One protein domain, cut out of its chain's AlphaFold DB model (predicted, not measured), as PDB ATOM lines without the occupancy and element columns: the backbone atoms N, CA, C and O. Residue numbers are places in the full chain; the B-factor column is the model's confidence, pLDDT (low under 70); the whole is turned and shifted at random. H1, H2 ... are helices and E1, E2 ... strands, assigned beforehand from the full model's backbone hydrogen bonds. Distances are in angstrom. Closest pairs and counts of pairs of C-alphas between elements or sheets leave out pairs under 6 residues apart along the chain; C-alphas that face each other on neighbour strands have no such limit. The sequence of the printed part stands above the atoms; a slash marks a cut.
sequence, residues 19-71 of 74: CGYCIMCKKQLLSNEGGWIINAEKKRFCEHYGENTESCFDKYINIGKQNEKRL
ATOM      1  N   CYS A  19       4.952  19.436  38.914       76.38
ATOM      2  CA  CYS A  19       3.663  18.872  39.289       76.38
ATOM      3  C   CYS A  19       2.768  18.650  38.066       76.38
ATOM      4  O   CYS A  19       1.952  17.729  38.083       76.38
ATOM      5  N   GLY A  20       2.864  19.484  37.029       82.25
ATOM      6  CA  GLY A  20       2.031  19.396  35.826       82.25
ATOM      7  C   GLY A  20       2.130  20.641  34.949       82.25
ATOM      8  O   GLY A  20       3.076  21.410  35.080       82.25
ATOM      9  N   TYR A  21       1.142  20.852  34.078       84.12
ATOM     10  CA  TYR A  21       1.101  21.996  33.165       84.12
ATOM     11  C   TYR A  21      -0.254  22.696  33.225       84.12
ATOM     12  O   TYR A  21      -1.290  22.045  33.386       84.12
ATOM     13  N   CYS A  22      -0.246  24.018  33.080       84.06
ATOM     14  CA  CYS A  22      -1.464  24.791  32.900       84.06
ATOM     15  C   CYS A  22      -2.082  24.470  31.536       84.06
ATOM     16  O   CYS A  22      -1.395  24.521  30.519       84.06
ATOM     17  N   ILE A  23      -3.384  24.198  31.489       83.69
ATOM     18  CA  ILE A  23      -4.062  23.847  30.231       83.69
ATOM     19  C   ILE A  23      -4.105  25.023  29.246       83.69
ATOM     20  O   ILE A  23      -3.989  24.814  28.042       83.69
ATOM     21  N   MET A  24      -4.222  26.255  29.749       80.38
ATOM     22  CA  MET A  24      -4.372  27.447  28.906       80.38
ATOM     23  C   MET A  24      -3.035  27.955  28.360       80.38
ATOM     24  O   MET A  24      -2.894  28.164  27.160       80.38
ATOM     25  N   CYS A  25      -2.043  28.157  29.232       77.06
ATOM     26  CA  CYS A  25      -0.763  28.766  28.853       77.06
ATOM     27  C   CYS A  25       0.398  27.768  28.754       77.06
ATOM     28  O   CYS A  25       1.520  28.175  28.471       77.06
ATOM     29  N   LYS A  26       0.163  26.471  29.020       80.12
ATOM     30  CA  LYS A  26       1.186  25.405  29.050       80.12
ATOM     31  C   LYS A  26       2.360  25.672  30.002       80.12
ATOM     32  O   LYS A  26       3.374  24.982  29.937       80.12
ATOM     33  N   LYS A  27       2.221  26.635  30.920       80.81
ATOM     34  CA  LYS A  27       3.224  26.933  31.946       80.81
ATOM     35  C   LYS A  27       3.401  25.727  32.870       80.81
ATOM     36  O   LYS A  27       2.413  25.100  33.259       80.81
ATOM     37  N   GLN A  28       4.652  25.407  33.190       81.00
ATOM     38  CA  GLN A  28       5.009  24.336  34.116       81.00
ATOM     39  C   GLN A  28       4.584  24.711  35.538       81.00
ATOM     40  O   GLN A  28       4.875  25.808  36.000       81.00
ATOM     41  N   LEU A  29       3.898  23.792  36.213       75.88
ATOM     42  CA  LEU A  29       3.599  23.875  37.636       75.88
ATOM     43  C   LEU A  29       4.780  23.306  38.398       75.88
ATOM     44  O   LEU A  29       5.001  22.095  38.348       75.88
ATOM     45  N   LEU A  30       5.510  24.147  39.112       79.19
ATOM     46  CA  LEU A  30       6.579  23.709  39.999       79.19
ATOM     47  C   LEU A  30       6.033  23.517  41.422       79.19
ATOM     48  O   LEU A  30       5.188  24.282  41.879       79.19
ATOM     49  N   SER A  31       6.511  22.503  42.151       74.69
ATOM     50  CA  SER A  31       6.067  22.228  43.533       74.69
ATOM     51  C   SER A  31       6.407  23.330  44.539       74.69
ATOM     52  O   SER A  31       5.894  23.304  45.654       74.69
ATOM     53  N   ASN A  32       7.309  24.246  44.188       75.50
ATOM     54  CA  ASN A  32       7.711  25.368  45.036       75.50
ATOM     55  C   ASN A  32       6.878  26.634  44.797       75.50
ATOM     56  O   ASN A  32       6.955  27.553  45.607       75.50
ATOM     57  N   GLU A  33       6.126  26.705  43.698       71.75
ATOM     58  CA  GLU A  33       5.300  27.858  43.354       71.75
ATOM     59  C   GLU A  33       3.863  27.627  43.848       71.75
ATOM     60  O   GLU A  33       3.292  26.553  43.648       71.75
ATOM     61  N   GLY A  34       3.283  28.632  44.510       70.69
ATOM     62  CA  GLY A  34       1.854  28.691  44.833       70.69
ATOM     63  C   GLY A  34       1.040  29.331  43.701       70.69
ATOM     64  O   GLY A  34       1.608  29.784  42.713       70.69
ATOM     65  N   GLY A  35      -0.286  29.387  43.849       74.75
ATOM     66  CA  GLY A  35      -1.171  30.043  42.873       74.75
ATOM     67  C   GLY A  35      -1.602  29.141  41.714       74.75
ATOM     68  O   GLY A  35      -1.445  29.468  40.537       74.75
ATOM     69  N   TRP A  36      -2.141  27.964  42.036       78.88
ATOM     70  CA  TRP A  36      -2.679  27.035  41.043       78.88
ATOM     71  C   TRP A  36      -4.126  26.698  41.366       78.88
ATOM     72  O   TRP A  36      -4.444  26.294  42.483       78.88
ATOM     73  N   ILE A  37      -4.990  26.799  40.360       82.62
ATOM     74  CA  ILE A  37      -6.412  26.480  40.480       82.62
ATOM     75  C   ILE A  37      -6.647  25.120  39.830       82.62
ATOM     76  O   ILE A  37      -6.261  24.889  38.680       82.62
ATOM     77  N   ILE A  38      -7.270  24.201  40.566       83.19
ATOM     78  CA  ILE A  38      -7.636  22.875  40.066       83.19
ATOM     79  C   ILE A  38      -9.157  22.798  40.014       83.19
ATOM     80  O   ILE A  38      -9.824  22.933  41.035       83.19
ATOM     81  N   ASN A  39      -9.704  22.580  38.821       83.12
ATOM     82  CA  ASN A  39     -11.143  22.391  38.646       83.12
ATOM     83  C   ASN A  39     -11.581  20.973  39.077       83.12
ATOM     84  O   ASN A  39     -10.753  20.063  39.163       83.12
ATOM     85  N   ALA A  40     -12.888  20.750  39.243       83.31
ATOM     86  CA  ALA A  40     -13.489  19.443  39.545       83.31
ATOM     87  C   ALA A  40     -13.101  18.346  38.530       83.31
ATOM     88  O   ALA A  40     -12.910  17.188  38.890       83.31
ATOM     89  N   GLU A  41     -12.872  18.724  37.270       82.50
ATOM     90  CA  GLU A  41     -12.371  17.841  36.206       82.50
ATOM     91  C   GLU A  41     -10.859  17.531  36.309       82.50
ATOM     92  O   GLU A  41     -10.255  17.042  35.354       82.50
ATOM     93  N   LYS A  42     -10.200  17.872  37.427       81.38
ATOM     94  CA  LYS A  42      -8.740  17.763  37.648       81.38
ATOM     95  C   LYS A  42      -7.886  18.566  36.655       81.38
ATOM     96  O   LYS A  42      -6.675  18.358  36.544       81.38
ATOM     97  N   LYS A  43      -8.509  19.515  35.954       83.75
ATOM     98  CA  LYS A  43      -7.861  20.467  35.048       83.75
ATOM     99  C   LYS A  43      -7.095  21.510  35.855       83.75
ATOM    100  O   LYS A  43      -7.637  22.050  36.815       83.75
ATOM    101  N   ARG A  44      -5.844  21.777  35.472       84.88
ATOM    102  CA  ARG A  44      -4.927  22.659  36.207       84.88
ATOM    103  C   ARG A  44      -4.768  23.987  35.485       84.88
ATOM    104  O   ARG A  44      -4.504  24.014  34.280       84.88
ATOM    105  N   PHE A  45      -4.888  25.066  36.238       84.00
ATOM    106  CA  PHE A  45      -4.844  26.429  35.738       84.00
ATOM    107  C   PHE A  45      -3.862  27.262  36.543       84.00
ATOM    108  O   PHE A  45      -3.657  27.052  37.736       84.00
ATOM    109  N   CYS A  46      -3.252  28.206  35.841       80.75
ATOM    110  CA  CYS A  46      -2.346  29.173  36.413       80.75
ATOM    111  C   CYS A  46      -3.124  30.339  37.045       80.75
ATOM    112  O   CYS A  46      -4.029  30.895  36.414       80.75
ATOM    113  N   GLU A  47      -2.759  30.727  38.262       73.00
ATOM    114  CA  GLU A  47      -3.125  32.025  38.824       73.00
ATOM    115  C   GLU A  47      -2.013  33.013  38.447       73.00
ATOM    116  O   GLU A  47      -0.850  32.838  38.810       73.00
ATOM    117  N   HIS A  48      -2.331  34.012  37.623       68.19
ATOM    118  CA  HIS A  48      -1.385  35.082  37.316       68.19
ATOM    119  C   HIS A  48      -1.578  36.204  38.338       68.19
ATOM    120  O   HIS A  48      -2.547  36.949  38.256       68.19
ATOM    121  N   TYR A  49      -0.643  36.339  39.280       54.62
ATOM    122  CA  TYR A  49      -0.531  37.535  40.114       54.62
ATOM    123  C   TYR A  49       0.163  38.645  39.314       54.62
ATOM    124  O   TYR A  49       1.390  38.711  39.258       54.62
ATOM    125  N   GLY A  50      -0.626  39.489  38.654       53.19
ATOM    126  CA  GLY A  50      -0.165  40.689  37.958       53.19
ATOM    127  C   GLY A  50      -1.286  41.720  37.883       53.19
ATOM    128  O   GLY A  50      -2.436  41.361  37.620       53.19
ATOM    129  N   GLU A  51      -0.970  42.994  38.132       44.94
ATOM    130  CA  GLU A  51      -1.917  44.099  37.946       44.94
ATOM    131  C   GLU A  51      -2.444  44.063  36.501       44.94
ATOM    132  O   GLU A  51      -1.675  44.201  35.551       44.94
ATOM    133  N   ASN A  52      -3.757  43.859  36.343       55.00
ATOM    134  CA  ASN A  52      -4.493  43.765  35.071       55.00
ATOM    135  C   ASN A  52      -4.395  42.455  34.261       55.00
ATOM    136  O   ASN A  52      -4.786  42.448  33.092       55.00
ATOM    137  N   THR A  53      -3.954  41.328  34.829       61.94
ATOM    138  CA  THR A  53      -4.029  40.036  34.113       61.94
ATOM    139  C   THR A  53      -5.094  39.111  34.693       61.94
ATOM    140  O   THR A  53      -4.959  38.646  35.819       61.94
ATOM    141  N   GLU A  54      -6.128  38.800  33.905       67.31
ATOM    142  CA  GLU A  54      -7.094  37.739  34.225       67.31
ATOM    143  C   GLU A  54      -6.378  36.395  34.420       67.31
ATOM    144  O   GLU A  54      -5.467  36.048  33.650       67.31
ATOM    145  N   SER A  55      -6.816  35.606  35.405       76.81
ATOM    146  CA  SER A  55      -6.248  34.279  35.623       76.81
ATOM    147  C   SER A  55      -6.528  33.361  34.424       76.81
ATOM    148  O   SER A  55      -7.497  33.533  33.674       76.81
ATOM    149  N   CYS A  56      -5.690  32.332  34.236       80.06
ATOM    150  CA  CYS A  56      -5.958  31.307  33.223       80.06
ATOM    151  C   CYS A  56      -7.336  30.652  33.438       80.06
ATOM    152  O   CYS A  56      -7.958  30.183  32.484       80.06
ATOM    153  N   PHE A  57      -7.781  30.584  34.693       81.75
ATOM    154  CA  PHE A  57      -9.052  29.989  35.066       81.75
ATOM    155  C   PHE A  57     -10.236  30.880  34.676       81.75
ATOM    156  O   PHE A  57     -11.176  30.387  34.056       81.75
ATOM    157  N   ASP A  58     -10.161  32.188  34.924       81.69
ATOM    158  CA  ASP A  58     -11.215  33.140  34.535       81.69
ATOM    159  C   ASP A  58     -11.457  33.121  33.024       81.69
ATOM    160  O   ASP A  58     -12.600  33.045  32.568       81.69
ATOM    161  N   LYS A  59     -10.378  33.073  32.231       81.81
ATOM    162  CA  LYS A  59     -10.471  32.920  30.770       81.81
ATOM    163  C   LYS A  59     -11.188  31.633  30.373       81.81
ATOM    164  O   LYS A  59     -12.034  31.655  29.482       81.81
ATOM    165  N   TYR A  60     -10.877  30.520  31.036       81.50
ATOM    166  CA  TYR A  60     -11.534  29.237  30.784       81.50
ATOM    167  C   TYR A  60     -13.039  29.294  31.093       81.50
ATOM    168  O   TYR A  60     -13.854  28.852  30.281       81.50
ATOM    169  N   ILE A  61     -13.424  29.904  32.217       82.69
ATOM    170  CA  ILE A  61     -14.832  30.085  32.597       82.69
ATOM    171  C   ILE A  61     -15.564  31.003  31.612       82.69
ATOM    172  O   ILE A  61     -16.686  30.693  31.204       82.69
ATOM    173  N   ASN A  62     -14.942  32.101  31.180       81.81
ATOM    174  CA  ASN A  62     -15.536  33.023  30.211       81.81
ATOM    175  C   ASN A  62     -15.790  32.358  28.850       81.81
ATOM    176  O   ASN A  62     -16.854  32.565  28.264       81.81
ATOM    177  N   ILE A  63     -14.880  31.496  28.381       78.31
ATOM    178  CA  ILE A  63     -15.097  30.684  27.172       78.31
ATOM    179  C   ILE A  63     -16.280  29.722  27.369       78.31
ATOM    180  O   ILE A  63     -17.119  29.587  26.478       78.31
ATOM    181  N   GLY A  64     -16.389  29.081  28.537       73.25
ATOM    182  CA  GLY A  64     -17.522  28.209  28.870       73.25
ATOM    183  C   GLY A  64     -18.868  28.940  28.803       73.25
ATOM    184  O   GLY A  64     -19.779  28.496  28.106       73.25
ATOM    185  N   LYS A  65     -18.963  30.118  29.432       68.50
ATOM    186  CA  LYS A  65     -20.174  30.960  29.417       68.50
ATOM    187  C   LYS A  65     -20.564  31.429  28.014       68.50
ATOM    188  O   LYS A  65     -21.747  31.567  27.719       68.50
ATOM    189  N   GLN A  66     -19.592  31.699  27.140       62.06
ATOM    190  CA  GLN A  66     -19.884  32.067  25.751       62.06
ATOM    191  C   GLN A  66     -20.423  30.894  24.932       62.06
ATOM    192  O   GLN A  66     -21.263  31.116  24.065       62.06
ATOM    193  N   ASN A  67     -19.967  29.669  25.195       60.31
ATOM    194  CA  ASN A  67     -20.485  28.479  24.520       60.31
ATOM    195  C   ASN A  67     -21.901  28.122  24.990       60.31
ATOM    196  O   ASN A  67     -22.735  27.780  24.161       60.31
ATOM    197  N   GLU A  68     -22.205  28.288  26.280       59.19
ATOM    198  CA  GLU A  68     -23.563  28.086  26.809       59.19
ATOM    199  C   GLU A  68     -24.574  29.056  26.177       59.19
ATOM    200  O   GLU A  68     -25.640  28.639  25.739       59.19
ATOM    201  N   LYS A  69     -24.208  30.333  26.011       57.62
ATOM    202  CA  LYS A  69     -25.060  31.336  25.343       57.62
ATOM    203  C   LYS A  69     -25.276  31.092  23.844       57.62
ATOM    204  O   LYS A  69     -26.143  31.730  23.256       57.62
ATOM    205  N   ARG A  70     -24.466  30.236  23.209       55.19
ATOM    206  CA  ARG A  70     -24.606  29.863  21.789       55.19
ATOM    207  C   ARG A  70     -25.417  28.589  21.584       55.19
ATOM    208  O   ARG A  70     -25.749  28.284  20.441       55.19
ATOM    209  N   LEU A  71     -25.712  27.843  22.646       51.97
ATOM    210  CA  LEU A  71     -26.621  26.713  22.546       51.97
ATOM    211  C   LEU A  71     -28.046  27.272  22.440       51.97
ATOM    212  O   LEU A  71     -28.463  28.016  23.333       51.97
TER     213      LEU A  71
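Overview. This is residues 19 to 71 of the 74 residues of an uncharacterized protein of Candidatus Pelagibacter sp. TMED203 (UniProt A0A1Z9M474). Two tiny strand hairpins, E1 with E2 and E3 with E4, meet in a small body, and one helix, H1, begins next to E4 and runs away from it as an arm, of which residues 61 to 71 stick out free. Between E4 and H1, residues 47 to 55 form a loop that reaches away from the strands, around residue 51, and comes back. The printed part has 53 residues, with four named strands and then one named helix, in the order E1, E2, E3, E4, H1; each two-stranded sheet is antiparallel. The class is mixed, helices and strands, though under half of the residues, 25 of 53, are in named elements. The whole is only just loose, close to compact, with a radius of gyration of the C-alphas of 12.1 A, and it spans 41 by 27 by 16 A.

Arrangement. Start at E1, residues 19 to 21, and E2, residues 28 to 30, an antiparallel hairpin with 159 degrees between their directions. Look there for N 19 and O 29 at 2.7 A, and N 29 and O 20 at 2.8 A, within hydrogen-bond range. Go on to E3, residues 36 to 38, and E4, residues 44 to 46, the second antiparallel hairpin, at 151 degrees. Here N 45 and O 37 are 2.8 A apart, within hydrogen-bond range. Between the hairpins, the closest C-alphas of E1 and E4 are those of Tyr 21 and Arg 44, 6.8 A apart. E1 and E3 are apart, and E2 and E4 are only just apart, at 8.1 A. Next comes H1, residues 56 to 68; its closest C-alpha pair with E4 is Cys 56 and Cys 46, 5.3 A. With E3 the closest C-alphas are those of Phe 57 and Ile 37, 7.0 A. H1 is apart from E1 and E2. In H1 every O i to N i+4 pair is within hydrogen-bond range.

Along the chain. Find C-alpha 19 at (3.663, 18.872, 39.289), where E1 begins; it covers 7.3 A. E2 covers 6.1 A, E3 6.5 A and E4 7.0 A, each from first to last C-alpha. Then find C-alpha 56 at (-5.958, 31.307, 33.223); from there H1 runs 19.0 A to C-alpha 68 at (-23.563, 28.086, 26.809).

Size, cuts and confidence. The two C-alphas farthest apart are those of Asn 32 and Leu 71, at 41.1 A. Without residues 61 to 71, the body of 42 residues spans 26 by 23 by 15 A. The printed part has no cut. The links E2 to E3 and E3 to E4 are tight, and E1 to E2 and E4 to H1 are short. The mean pLDDT of the printed part is 74.2; look for values under 70 at residues 48 to 54 and 65 to 71.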